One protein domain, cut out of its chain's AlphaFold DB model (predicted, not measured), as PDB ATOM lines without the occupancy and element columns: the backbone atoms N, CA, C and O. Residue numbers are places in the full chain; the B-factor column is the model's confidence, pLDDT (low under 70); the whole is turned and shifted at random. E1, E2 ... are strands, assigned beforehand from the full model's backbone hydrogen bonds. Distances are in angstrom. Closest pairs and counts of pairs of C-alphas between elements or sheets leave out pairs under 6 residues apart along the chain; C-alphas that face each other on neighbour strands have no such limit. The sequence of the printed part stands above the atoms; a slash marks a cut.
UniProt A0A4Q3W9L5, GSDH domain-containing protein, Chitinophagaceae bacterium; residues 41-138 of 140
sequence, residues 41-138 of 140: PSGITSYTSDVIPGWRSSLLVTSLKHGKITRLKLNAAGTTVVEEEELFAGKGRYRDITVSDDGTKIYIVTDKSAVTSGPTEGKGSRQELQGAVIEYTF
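Overview. This is residues 41 to 138 of the 140 residues of the protein "GSDH domain-containing protein" of Chitinophagaceae bacterium (UniProt A0A4Q3W9L5). Picture a small sandwich of two antiparallel sheets that are only partly face to face: they come together along E1 and E5 and spread apart toward E4 and E7, like a wedge. A long loop, residues 111 to 132, reaches away from one end of the wedge and makes much of its length. The printed part has 98 residues, with no named helix and seven named strands, E1 to E7 in chain order; the sheets run E1 - E2 - E3 - E4 and E5 - E6 - E7. The class is all strand, though under half of the residues, 43 of 98, are in named strands. The whole is compact, with a radius of gyration of the C-alphas of 14.3 A, and only just elongated, spanning 43 by 26 by 14 A.

Arrangement. Start with the larger sheet: E1, residues 41 to 47, E2, residues 58 to 63, E3, residues 69 to 74, and E4, residues 81 to 87, form a meander, each strand the antiparallel neighbour of the one before. Look for N 47 and O 58 at 2.8 A between E1 and E2, N 70 and O 61 at 2.8 A between E2 and E3, and N 71 and O 85 at 2.8 A between E3 and E4. This sheet is strongly twisted, and its strands' lines turn by 66 degrees from edge to edge. The second meander is E5, residues 94 to 99, E6, residues 105 to 110, and E7, residues 133 to 137. Here N 95 and O 109 are 2.8 A apart, and N 134 and O 108 are 2.8 A apart. The two sheets form a sandwich, two sheets face to face, with their strands at 33 degrees. The closest C-alphas of E1 and E5 are those of Gly 43 and Asp 96, 4.2 A apart. E2 and E6 are near each other, while E4 is apart from E6 and E7.

Along the chain. Find C-alpha 41 at (106.169, 148.544, 102.902); from there E1 runs 17.0 A to C-alpha 47. E2 covers 16.0 A, E3 15.6 A and E4 16.4 A, ending at C-alpha 87 at (94.056, 155.469, 102.470). E5 covers 14.4 A, E6 16.4 A and E7 13.1 A, ending at C-alpha 137 at (83.954, 147.442, 98.369).

Size, cuts and confidence. The two C-alphas farthest apart are those of Ala 76 and Glu 121, 43.6 A. The printed part has no cut. The link E6 to E7, 22 residues, is long; E2 to E3 and E5 to E6 are tight. Mean pLDDT of the printed part is 90.5, and residues 115 to 126 are under 70.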
ATOM      1  N   PRO A  41     107.037 149.111 103.925       95.56
ATOM      2  CA  PRO A  41     106.169 148.544 102.902       95.56
ATOM      3  C   PRO A  41     106.231 147.012 102.923       95.56
ATOM      4  O   PRO A  41     107.288 146.444 103.208       95.56
ATOM      5  N   SER A  42     105.120 146.340 102.627       96.25
ATOM      6  CA  SER A  42     105.049 144.867 102.699       96.25
ATOM      7  C   SER A  42     104.320 144.182 101.552       96.25
ATOM      8  O   SER A  42     104.633 143.029 101.276       96.25
ATOM      9  N   GLY A  43     103.415 144.879 100.872       97.69
ATOM     10  CA  GLY A  43     102.711 144.381  99.695       97.69
ATOM     11  C   GLY A  43     102.412 145.508  98.719       97.69
ATOM     12  O   GLY A  43     102.337 146.680  99.106       97.69
ATOM     13  N   ILE A  44     102.270 145.155  97.446       98.38
ATOM     14  CA  ILE A  44     102.025 146.097  96.359       98.38
ATOM     15  C   ILE A  44     101.166 145.447  95.280       98.38
ATOM     16  O   ILE A  44     101.397 144.300  94.906       98.38
ATOM     17  N   THR A  45     100.214 146.200  94.740       98.56
ATOM     18  CA  THR A  45      99.441 145.784  93.564       98.56
ATOM     19  C   THR A  45      99.159 146.967  92.642       98.56
ATOM     20  O   THR A  45      99.165 148.123  93.075       98.56
ATOM     21  N   SER A  46      98.929 146.694  91.359       97.50
ATOM     22  CA  SER A  46      98.508 147.700  90.383       97.50
ATOM     23  C   SER A  46      96.987 147.789  90.324       97.50
ATOM     24  O   SER A  46      96.315 146.777  90.145       97.50
ATOM     25  N   TYR A  47      96.450 149.003  90.367       98.25
ATOM     26  CA  TYR A  47      95.048 149.277  90.089       98.25
ATOM     27  C   TYR A  47      94.903 149.830  88.662       98.25
ATOM     28  O   TYR A  47      95.344 150.944  88.353       98.25
ATOM     29  N   THR A  48      94.300 149.039  87.775       96.75
ATOM     30  CA  THR A  48      94.203 149.322  86.328       96.75
ATOM     31  C   THR A  48      92.773 149.528  85.827       96.75
ATOM     32  O   THR A  48      92.599 149.942  84.681       96.75
ATOM     33  N   SER A  49      91.769 149.278  86.669       97.00
ATOM     34  CA  SER A  49      90.350 149.467  86.348       97.00
ATOM     35  C   SER A  49      89.960 150.952  86.331       97.00
ATOM     36  O   SER A  49      90.585 151.777  86.993       97.00
ATOM     37  N   ASP A  50      88.895 151.288  85.605       96.62
ATOM     38  CA  ASP A  50      88.273 152.622  85.595       96.62
ATOM     39  C   ASP A  50      87.085 152.735  86.571       96.62
ATOM     40  O   ASP A  50      86.449 153.783  86.656       96.62
ATOM     41  N   VAL A  51      86.773 151.666  87.316       97.56
ATOM     42  CA  VAL A  51      85.575 151.605  88.172       97.56
ATOM     43  C   VAL A  51      85.588 152.634  89.300       97.56
ATOM     44  O   VAL A  51      84.563 153.270  89.532       97.56
ATOM     45  N   ILE A  52      86.723 152.813  89.981       97.25
ATOM     46  CA  ILE A  52      86.932 153.902  90.936       97.25
ATOM     47  C   ILE A  52      87.477 155.114  90.158       97.25
ATOM     48  O   ILE A  52      88.597 155.044  89.629       97.25
ATOM     49  N   PRO A  53      86.726 156.229  90.069       96.50
ATOM     50  CA  PRO A  53      87.144 157.393  89.298       96.50
ATOM     51  C   PRO A  53      88.505 157.929  89.748       96.50
ATOM     52  O   PRO A  53      88.779 158.084  90.934       96.50
ATOM     53  N   GLY A  54      89.381 158.209  88.783       95.62
ATOM     54  CA  GLY A  54      90.713 158.756  89.048       95.62
ATOM     55  C   GLY A  54      91.760 157.734  89.505       95.62
ATOM     56  O   GLY A  54      92.940 158.084  89.567       95.62
ATOM     57  N   TRP A  55      91.407 156.466  89.741       97.19
ATOM     58  CA  TRP A  55      92.347 155.480  90.290       97.19
ATOM     59  C   TRP A  55      93.154 154.691  89.258       97.19
ATOM     60  O   TRP A  55      94.222 154.191  89.609       97.19
ATOM     61  N   ARG A  56      92.721 154.596  87.996       97.25
ATOM     62  CA  ARG A  56      93.454 153.855  86.949       97.25
ATOM     63  C   ARG A  56      94.936 154.236  86.883       97.25
ATOM     64  O   ARG A  56      95.260 155.412  87.001       97.25
ATOM     65  N   SER A  57      95.835 153.286  86.639       97.38
ATOM     66  CA  SER A  57      97.290 153.530  86.633       97.38
ATOM     67  C   SER A  57      97.830 153.958  88.003       97.38
ATOM     68  O   SER A  57      98.691 154.832  88.082       97.38
ATOM     69  N   SER A  58      97.326 153.362  89.086       98.50
ATOM     70  CA  SER A  58      97.892 153.558  90.426       98.50
ATOM     71  C   SER A  58      98.598 152.303  90.924       98.50
ATOM     72  O   SER A  58      98.181 151.187  90.622       98.50
ATOM     73  N   LEU A  59      99.632 152.482  91.739       98.50
ATOM     74  CA  LEU A  59     100.170 151.433  92.602       98.50
ATOM     75  C   LEU A  59      99.567 151.599  93.996       98.50
ATOM     76  O   LEU A  59      99.538 152.710  94.521       98.50
ATOM     77  N   LEU A  60      99.095 150.513  94.597       98.62
ATOM     78  CA  LEU A  60      98.602 150.491  95.969       98.62
ATOM     79  C   LEU A  60      99.637 149.776  96.833       98.62
ATOM     80  O   LEU A  60      99.884 148.589  96.633       98.62
ATOM     81  N   VAL A  61     100.254 150.496  97.766       98.56
ATOM     82  CA  VAL A  61     101.345 149.991  98.612       98.56
ATOM     83  C   VAL A  61     100.859 149.875 100.050       98.56
ATOM     84  O   VAL A  61     100.415 150.863 100.627       98.56
ATOM     85  N   THR A  62     100.951 148.696 100.659       98.00
ATOM     86  CA  THR A  62     100.592 148.500 102.076       98.00
ATOM     87  C   THR A  62     101.754 148.804 103.012       98.00
ATOM     88  O   THR A  62     102.918 148.631 102.652       98.00
ATOM     89  N   SER A  63     101.433 149.239 104.234       94.81
ATOM     90  CA  SER A  63     102.399 149.544 105.291       94.81
ATOM     91  C   SER A  63     102.151 148.725 106.555       94.81
ATOM     92  O   SER A  63     101.065 148.765 107.142       94.81
ATOM     93  N   LEU A  64     103.218 148.097 107.057       92.19
ATOM     94  CA  LEU A  64     103.224 147.451 108.368       92.19
ATOM     95  C   LEU A  64     103.301 148.462 109.510       92.19
ATOM     96  O   LEU A  64     102.621 148.295 110.515       92.19
ATOM     97  N   LYS A  65     104.163 149.482 109.405       87.62
ATOM     98  CA  LYS A  65     104.418 150.418 110.517       87.62
ATOM     99  C   LYS A  65     103.220 151.330 110.770       87.62
ATOM    100  O   LYS A  65     102.914 151.614 111.923       87.62
ATOM    101  N   HIS A  66     102.546 151.760 109.706       88.56
ATOM    102  CA  HIS A  66     101.451 152.724 109.786       88.56
ATOM    103  C   HIS A  66     100.068 152.106 109.585       88.56
ATOM    104  O   HIS A  66      99.078 152.775 109.864       88.56
ATOM    105  N   GLY A  67      99.983 150.858 109.112       92.81
ATOM    106  CA  GLY A  67      98.701 150.179 108.942       92.81
ATOM    107  C   GLY A  67      97.769 150.900 107.977       92.81
ATOM    108  O   GLY A  67      96.632 151.200 108.331       92.81
ATOM    109  N   LYS A  68      98.294 151.257 106.801       95.56
ATOM    110  CA  LYS A  68      97.625 152.069 105.776       95.56
ATOM    111  C   LYS A  68      97.989 151.597 104.372       95.56
ATOM    112  O   LYS A  68      98.949 150.839 104.204       95.56
ATOM    113  N   ILE A  69      97.243 152.077 103.383       98.12
ATOM    114  CA  ILE A  69      97.584 151.973 101.963       98.12
ATOM    115  C   ILE A  69      98.087 153.336 101.485       98.12
ATOM    116  O   ILE A  69      97.458 154.352 101.755       98.12
ATOM    117  N   THR A  70      99.193 153.363 100.752       98.31
ATOM    118  CA  THR A  70      99.637 154.530  99.988       98.31
ATOM    119  C   THR A  70      99.331 154.286  98.513       98.31
ATOM    120  O   THR A  70      99.892 153.369  97.907       98.31
ATOM    121  N   ARG A  71      98.430 155.086  97.933       98.44
ATOM    122  CA  ARG A  71      98.119 155.091  96.499       98.44
ATOM    123  C   ARG A  71      99.097 156.018  95.788       98.44
ATOM    124  O   ARG A  71      99.141 157.208  96.080       98.44
ATOM    125  N   LEU A  72      99.865 155.475  94.851       98.62
ATOM    126  CA  LEU A  72     100.770 156.219  93.978       98.62
ATOM    127  C   LEU A  72     100.180 156.246  92.571       98.62
ATOM    128  O   LEU A  72     100.276 155.259  91.840       98.62
ATOM    129  N   LYS A  73      99.566 157.362  92.181       98.38
ATOM    130  CA  LYS A  73      99.084 157.550  90.811       98.38
ATOM    131  C   LYS A  73     100.275 157.774  89.893       98.38
ATOM    132  O   LYS A  73     101.111 158.636  90.163       98.38
ATOM    133  N   LEU A  74     100.328 157.043  88.790       98.31
ATOM    134  CA  LEU A  74     101.367 157.198  87.783       98.31
ATOM    135  C   LEU A  74     100.896 158.081  86.627       98.31
ATOM    136  O   LEU A  74      99.702 158.166  86.323       98.31
ATOM    137  N   ASN A  75     101.855 158.715  85.952       96.44
ATOM    138  CA  ASN A  75     101.622 159.313  84.642       96.44
ATOM    139  C   ASN A  75     101.226 158.236  83.606       96.44
ATOM    140  O   ASN A  75     101.355 157.033  83.838       96.44
ATOM    141  N   ALA A  76     100.776 158.667  82.425       93.00
ATOM    142  CA  ALA A  76     100.357 157.750  81.361       93.00
ATOM    143  C   ALA A  76     101.465 156.775  80.910       93.00
ATOM    144  O   ALA A  76     101.160 155.663  80.491       93.00
ATOM    145  N   ALA A  77     102.736 157.175  81.020       94.50
ATOM    146  CA  ALA A  77     103.888 156.350  80.661       94.50
ATOM    147  C   ALA A  77     104.282 155.325  81.746       94.50
ATOM    148  O   ALA A  77     105.117 154.465  81.485       94.50
ATOM    149  N   GLY A  78     103.723 155.413  82.959       94.12
ATOM    150  CA  GLY A  78     104.099 154.557  84.089       94.12
ATOM    151  C   GLY A  78     105.487 154.849  84.675       94.12
ATOM    152  O   GLY A  78     106.023 154.027  85.411       94.12
ATOM    153  N   THR A  79     106.087 155.997  84.354       94.56
ATOM    154  CA  THR A  79     107.486 156.325  84.688       94.56
ATOM    155  C   THR A  79     107.636 157.318  85.832       94.56
ATOM    156  O   THR A  79     108.745 157.542  86.313       94.56
ATOM    157  N   THR A  80     106.551 157.961  86.264       96.12
ATOM    158  CA  THR A  80     106.597 158.997  87.305       96.12
ATOM    159  C   THR A  80     105.334 158.963  88.149       96.12
ATOM    160  O   THR A  80     104.238 158.827  87.604       96.12
ATOM    161  N   VAL A  81     105.487 159.126  89.465       97.94
ATOM    162  CA  VAL A  81     104.369 159.356  90.390       97.94
ATOM    163  C   VAL A  81     103.905 160.805  90.264       97.94
ATOM    164  O   VAL A  81     104.705 161.723  90.426       97.94
ATOM    165  N   VAL A  82     102.620 161.004  89.980       97.56
ATOM    166  CA  VAL A  82     102.002 162.333  89.819       97.56
ATOM    167  C   VAL A  82     101.101 162.718  90.990       97.56
ATOM    168  O   VAL A  82     100.841 163.898  91.186       97.56
ATOM    169  N   GLU A  83     100.652 161.745  91.781       97.81
ATOM    170  CA  GLU A  83      99.825 161.962  92.970       97.81
ATOM    171  C   GLU A  83     100.115 160.864  93.999       97.81
ATOM    172  O   GLU A  83     100.353 159.705  93.639       97.81
ATOM    173  N   GLU A  84     100.101 161.238  95.274       97.50
ATOM    174  CA  GLU A  84     100.264 160.340  96.412       97.50
ATOM    175  C   GLU A  84      99.140 160.597  97.413       97.50
ATOM    176  O   GLU A  84      98.899 161.740  97.799       97.50
ATOM    177  N   GLU A  85      98.472 159.531  97.839       97.75
ATOM    178  CA  GLU A  85      97.353 159.600  98.775       97.75
ATOM    179  C   GLU A  85      97.446 158.472  99.809       97.75
ATOM    180  O   GLU A  85      97.775 157.330  99.478       97.75
ATOM    181  N   GLU A  86      97.145 158.782 101.070       97.38
ATOM    182  CA  GLU A  86      97.068 157.797 102.150       97.38
ATOM    183  C   GLU A  86      95.618 157.377 102.394       97.38
ATOM    184  O   GLU A  86      94.734 158.209 102.574       97.38
ATOM    185  N   LEU A  87      95.382 156.069 102.435       96.88
ATOM    186  CA  LEU A  87      94.056 155.469 102.470       96.88
ATOM    187  C   LEU A  87      93.949 154.418 103.580       96.88
ATOM    188  O   LEU A  87      94.917 153.729 103.916       96.88
ATOM    189  N   PHE A  88      92.730 154.250 104.097       94.38
ATOM    190  CA  PHE A  88      92.323 153.119 104.941       94.38
ATOM    191  C   PHE A  88      93.219 152.873 106.167       94.38
ATOM    192  O   PHE A  88      93.517 151.727 106.491       94.38
ATOM    193  N   ALA A  89      93.680 153.924 106.844       92.38
ATOM    194  CA  ALA A  89      94.576 153.781 107.987       92.38
ATOM    195  C   ALA A  89      93.892 153.158 109.224       92.38
ATOM    196  O   ALA A  89      92.708 153.376 109.481       92.38
ATOM    197  N   GLY A  90      94.670 152.446 110.043       85.12
ATOM    198  CA  GLY A  90      94.342 152.180 111.448       85.12
ATOM    199  C   GLY A  90      93.654 150.849 111.768       85.12
ATOM    200  O   GLY A  90      93.358 150.611 112.935       85.12
ATOM    201  N   LYS A  91      93.428 149.954 110.795       87.62
ATOM    202  CA  LYS A  91      92.775 148.655 111.075       87.62
ATOM    203  C   LYS A  91      93.727 147.560 111.547       87.62
ATOM    204  O   LYS A  91      93.321 146.662 112.275       87.62
ATOM    205  N   GLY A  92      94.998 147.635 111.184       91.19
ATOM    206  CA  GLY A  92      96.005 146.650 111.558       91.19
ATOM    207  C   GLY A  92      97.290 146.887 110.788       91.19
ATOM    208  O   GLY A  92      97.405 147.860 110.054       91.19
ATOM    209  N   ARG A  93      98.265 145.998 110.926       93.94
ATOM    210  CA  ARG A  93      99.484 146.025 110.112       93.94
ATOM    211  C   ARG A  93      99.190 145.359 108.779       93.94
ATOM    212  O   ARG A  93      99.047 144.140 108.731       93.94
ATOM    213  N   TYR A  94      99.073 146.143 107.719       95.56
ATOM    214  CA  TYR A  94      98.718 145.610 106.406       95.56
ATOM    215  C   TYR A  94      99.911 144.887 105.819       95.56
ATOM    216  O   TYR A  94     100.975 145.479 105.719       95.56
ATOM    217  N   ARG A  95      99.731 143.606 105.495       96.56
ATOM    218  CA  ARG A  95     100.778 142.697 105.035       96.56
ATOM    219  C   ARG A  95     100.806 142.610 103.518       96.56
ATOM    220  O   ARG A  95     101.876 142.772 102.946       96.56
ATOM    221  N   ASP A  96      99.659 142.374 102.896       98.31
ATOM    222  CA  ASP A  96      99.542 142.236 101.447       98.31
ATOM    223  C   ASP A  96      98.187 142.754 100.952       98.31
ATOM    224  O   ASP A  96      97.266 142.937 101.755       98.31
ATOM    225  N   ILE A  97      98.089 143.037  99.654       98.62
ATOM    226  CA  ILE A  97      96.929 143.655  99.008       98.62
ATOM    227  C   ILE A  97      96.692 143.085  97.609       98.62
ATOM    228  O   ILE A  97      97.620 142.919  96.825       98.62
ATOM    229  N   THR A  98      95.427 142.866  97.261       98.56
ATOM    230  CA  THR A  98      95.013 142.580  95.883       98.56
ATOM    231  C   THR A  98      93.685 143.261  95.552       98.56
ATOM    232  O   THR A  98      92.991 143.764  96.436       98.56
ATOM    233  N   VAL A  99      93.347 143.309  94.269       98.62
ATOM    234  CA  VAL A  99      92.138 143.945  93.734       98.62
ATOM    235  C   VAL A  99      91.345 142.880  92.978       98.62
ATOM    236  O   VAL A  99      91.946 142.013  92.348       98.62
ATOM    237  N   SER A 100      90.014 142.907  93.058       98.19
ATOM    238  CA  SER A 100      89.172 142.035  92.233       98.19
ATOM    239  C   SER A 100      89.336 142.341  90.744       98.19
ATOM    240  O   SER A 100      89.625 143.474  90.360       98.19
ATOM    241  N   ASP A 101      89.073 141.348  89.894       97.25
ATOM    242  CA  ASP A 101      89.185 141.488  88.435       97.25
ATOM    243  C   ASP A 101      88.288 142.606  87.873       97.25
ATOM    244  O   ASP A 101      88.653 143.291  86.919       97.25
ATOM    245  N   ASP A 102      87.125 142.834  88.491       96.88
ATOM    246  CA  ASP A 102      86.203 143.916  88.125       96.88
ATOM    247  C   ASP A 102      86.609 145.293  88.692       96.88
ATOM    248  O   ASP A 102      86.008 146.314  88.352       96.88
ATOM    249  N   GLY A 103      87.637 145.356  89.541       97.56
ATOM    250  CA  GLY A 103      88.117 146.578  90.183       97.56
ATOM    251  C   GLY A 103      87.201 147.141  91.273       97.56
ATOM    252  O   GLY A 103      87.458 148.239  91.757       97.56
ATOM    253  N   THR A 104      86.133 146.440  91.662       97.88
ATOM    254  CA  THR A 104      85.171 146.930  92.667       97.88
ATOM    255  C   THR A 104      85.604 146.658  94.104       97.88
ATOM    256  O   THR A 104      85.129 147.337  95.019       97.88
ATOM    257  N   LYS A 105      86.490 145.680  94.323       98.44
ATOM    258  CA  LYS A 105      86.903 145.225  95.652       98.44
ATOM    259  C   LYS A 105      88.411 145.271  95.821       98.44
ATOM    260  O   LYS A 105      89.169 144.945  94.912       98.44
ATOM    261  N   ILE A 106      88.829 145.631  97.027       98.25
ATOM    262  CA  ILE A 106      90.217 145.584  97.479       98.25
ATOM    263  C   ILE A 106      90.272 144.645  98.675       98.25
ATOM    264  O   ILE A 106      89.541 144.835  99.647       98.25
ATOM    265  N   TYR A 107      91.158 143.660  98.613       98.44
ATOM    266  CA  TYR A 107      91.386 142.702  99.686       98.44
ATOM    267  C   TYR A 107      92.738 142.962 100.330       98.44
ATOM    268  O   TYR A 107      93.733 143.153  99.632       98.44
ATOM    269  N   ILE A 108      92.779 142.951 101.658       98.25
ATOM    270  CA  ILE A 108      93.993 143.178 102.444       98.25
ATOM    271  C   ILE A 108      94.121 142.069 103.475       98.25
ATOM    272  O   ILE A 108      93.147 141.732 104.144       98.25
ATOM    273  N   VAL A 109      95.329 141.549 103.662       97.62
ATOM    274  CA  VAL A 109      95.649 140.688 104.809       97.62
ATOM    275  C   VAL A 109      96.415 141.471 105.863       97.62
ATOM    276  O   VAL A 109      97.259 142.307 105.529       97.62
ATOM    277  N   THR A 110      96.143 141.208 107.140       96.00
ATOM    278  CA  THR A 110      96.845 141.852 108.257       96.00
ATOM    279  C   THR A 110      97.750 140.881 109.008       96.00
ATOM    280  O   THR A 110      97.455 139.692 109.126       96.00
ATOM    281  N   ASP A 111      98.866 141.376 109.552       92.81
ATOM    282  CA  ASP A 111      99.686 140.566 110.455       92.81
ATOM    283  C   ASP A 111      98.897 140.194 111.714       92.81
ATOM    284  O   ASP A 111      98.149 140.995 112.278       92.81
ATOM    285  N   LYS A 112      99.145 138.988 112.229       89.38
ATOM    286  CA  LYS A 112      98.680 138.587 113.563       89.38
ATOM    287  C   LYS A 112      99.455 139.284 114.687       89.38
ATOM    288  O   LYS A 112      98.918 139.504 115.765       89.38
ATOM    289  N   SER A 113     100.733 139.588 114.461       81.75
ATOM    290  CA  SER A 113     101.605 140.171 115.485       81.75
ATOM    291  C   SER A 113     101.338 141.660 115.677       81.75
ATOM    292  O   SER A 113     101.221 142.402 114.704       81.75
ATOM    293  N   ALA A 114     101.336 142.114 116.933       70.69
ATOM    294  CA  ALA A 114     101.283 143.532 117.282       70.69
ATOM    295  C   ALA A 114     102.636 144.254 117.253       70.69
ATOM    296  O   ALA A 114     102.676 145.483 117.291       70.69
ATOM    297  N   VAL A 115     103.732 143.498 117.163       68.12
ATOM    298  CA  VAL A 115     105.100 143.991 117.345       68.12
ATOM    299  C   VAL A 115     105.953 143.785 116.096       68.12
ATOM    300  O   VAL A 115     105.818 142.788 115.382       68.12
ATOM    301  N   THR A 116     106.842 144.746 115.842       63.91
ATOM    302  CA  THR A 116     107.942 144.648 114.876       63.91
ATOM    303  C   THR A 116     109.208 144.175 115.581       63.91
ATOM    304  O   THR A 116     109.413 144.454 116.757       63.91
ATOM    305  N   SER A 117     110.104 143.510 114.855       57.22
ATOM    306  CA  SER A 117     111.401 143.031 115.361       57.22
ATOM    307  C   SER A 117     112.437 144.152 115.600       57.22
ATOM    308  O   SER A 117     113.637 143.891 115.592       57.22
ATOM    309  N   GLY A 118     112.000 145.412 115.714       59.84
ATOM    310  CA  GLY A 118     112.871 146.583 115.831       59.84
ATOM    311  C   GLY A 118     113.226 146.924 117.282       59.84
ATOM    312  O   GLY A 118     112.572 146.439 118.199       59.84
ATOM    313  N   PRO A 119     114.221 147.802 117.512       53.62
ATOM    314  CA  PRO A 119     114.612 148.265 118.849       53.62
ATOM    315  C   PRO A 119     113.552 149.143 119.536       53.62
ATOM    316  O   PRO A 119     113.799 149.675 120.615       53.62
ATOM    317  N   THR A 120     112.401 149.340 118.897       54.81
ATOM    318  CA  THR A 120     111.247 150.026 119.452       54.81
ATOM    319  C   THR A 120     110.711 149.200 120.617       54.81
ATOM    320  O   THR A 120     110.081 148.163 120.410       54.81
ATOM    321  N   GLU A 121     110.888 149.675 121.848       47.28
ATOM    322  CA  GLU A 121     110.062 149.259 122.989       47.28
ATOM    323  C   GLU A 121     108.627 149.791 122.799       47.28
ATOM    324  O   GLU A 121     108.100 150.596 123.561       47.28
ATOM    325  N   GLY A 122     107.984 149.388 121.708       51.12
ATOM    326  CA  GLY A 122     106.615 149.736 121.393       51.12
ATOM    327  C   GLY A 122     105.713 148.663 121.965       51.12
ATOM    328  O   GLY A 122     105.609 147.577 121.395       51.12
ATOM    329  N   LYS A 123     105.015 148.967 123.064       50.84
ATOM    330  CA  LYS A 123     103.769 148.265 123.393       50.84
ATOM    331  C   LYS A 123     102.912 148.320 122.131       50.84
ATOM    332  O   LYS A 123     102.499 149.411 121.746       50.84
ATOM    333  N   GLY A 124     102.736 147.183 121.453       54.72
ATOM    334  CA  GLY A 124     102.002 147.129 120.193       54.72
ATOM    335  C   GLY A 124     100.685 147.877 120.351       54.72
ATOM    336  O   GLY A 124      99.918 147.583 121.271       54.72
ATOM    337  N   SER A 125     100.451 148.894 119.518       58.59
ATOM    338  CA  SER A 125      99.161 149.575 119.523       58.59
ATOM    339  C   SER A 125      98.082 148.525 119.267       58.59
ATOM    340  O   SER A 125      98.291 147.564 118.516       58.59
ATOM    341  N   ARG A 126      96.942 148.652 119.953       60.47
ATOM    342  CA  ARG A 126      95.830 147.716 119.794       60.47
ATOM    343  C   ARG A 126      95.370 147.770 118.340       60.47
ATOM    344  O   ARG A 126      94.695 148.709 117.939       60.47
ATOM    345  N   GLN A 127      95.760 146.769 117.562       72.69
ATOM    346  CA  GLN A 127      95.243 146.573 116.216       72.69
ATOM    347  C   GLN A 127      93.810 146.064 116.307       72.69
ATOM    348  O   GLN A 127      93.536 145.151 117.088       72.69
ATOM    349  N   GLU A 128      92.921 146.656 115.514       84.19
ATOM    350  CA  GLU A 128      91.511 146.267 115.444       84.19
ATOM    351  C   GLU A 128      91.360 144.866 114.835       84.19
ATOM    352  O   GLU A 128      90.638 144.034 115.374       84.19
ATOM    353  N   LEU A 129      92.096 144.589 113.755       90.38
ATOM    354  CA  LEU A 129      91.984 143.380 112.944       90.38
ATOM    355  C   LEU A 129      93.355 142.702 112.813       90.38
ATOM    356  O   LEU A 129      94.147 143.051 111.940       90.38
ATOM    357  N   GLN A 130      93.647 141.733 113.683       91.06
ATOM    358  CA  GLN A 130      94.896 140.954 113.674       91.06
ATOM    359  C   GLN A 130      94.716 139.627 112.935       91.06
ATOM    360  O   GLN A 130      93.799 138.871 113.255       91.06
ATOM    361  N   GLY A 131      95.617 139.306 112.002       93.50
ATOM    362  CA  GLY A 131      95.566 138.044 111.252       93.50
ATOM    363  C   GLY A 131      94.292 137.890 110.416       93.50
ATOM    364  O   GLY A 131      93.789 136.779 110.272       93.50
ATOM    365  N   ALA A 132      93.739 139.006 109.942       95.75
ATOM    366  CA  ALA A 132      92.440 139.072 109.290       95.75
ATOM    367  C   ALA A 132      92.574 139.268 107.777       95.75
ATOM    368  O   ALA A 132      93.596 139.749 107.287       95.75
ATOM    369  N   VAL A 133      91.494 138.948 107.061       97.44
ATOM    370  CA  VAL A 133      91.248 139.404 105.689       97.44
ATOM    371  C   VAL A 133      90.228 140.538 105.763       97.44
ATOM    372  O   VAL A 133      89.165 140.375 106.359       97.44
ATOM    373  N   ILE A 134      90.558 141.684 105.180       97.31
ATOM    374  CA  ILE A 134      89.692 142.858 105.072       97.31
ATOM    375  C   ILE A 134      89.259 142.978 103.616       97.31
ATOM    376  O   ILE A 134      90.104 142.936 102.725       97.31
ATOM    377  N   GLU A 135      87.964 143.167 103.382       97.94
ATOM    378  CA  GLU A 135      87.418 143.545 102.080       97.94
ATOM    379  C   GLU A 135      86.927 144.996 102.146       97.94
ATOM    380  O   GLU A 135      86.108 145.346 102.996       97.94
ATOM    381  N   TYR A 136      87.398 145.832 101.225       97.44
ATOM    382  CA  TYR A 136      86.796 147.124 100.919       97.44
ATOM    383  C   TYR A 136      86.052 147.014  99.595       97.44
ATOM    384  O   TYR A 136      86.640 146.617  98.593       97.44
ATOM    385  N   THR A 137      84.773 147.387  99.586       98.00
ATOM    386  CA  THR A 137      83.954 147.442  98.369       98.00
ATOM    387  C   THR A 137      83.676 148.893  98.004       98.00
ATOM    388  O   THR A 137      83.219 149.669  98.843       98.00
ATOM    389  N   PHE A 138      83.929 149.254  96.750       97.56
ATOM    390  CA  PHE A 138      83.531 150.541  96.204       97.56
ATOM    391  C   PHE A 138      82.013 150.583  95.998       97.56
ATOM    392  O   PHE A 138      81.446 149.732  95.309       97.56
TER     393      PHE A 138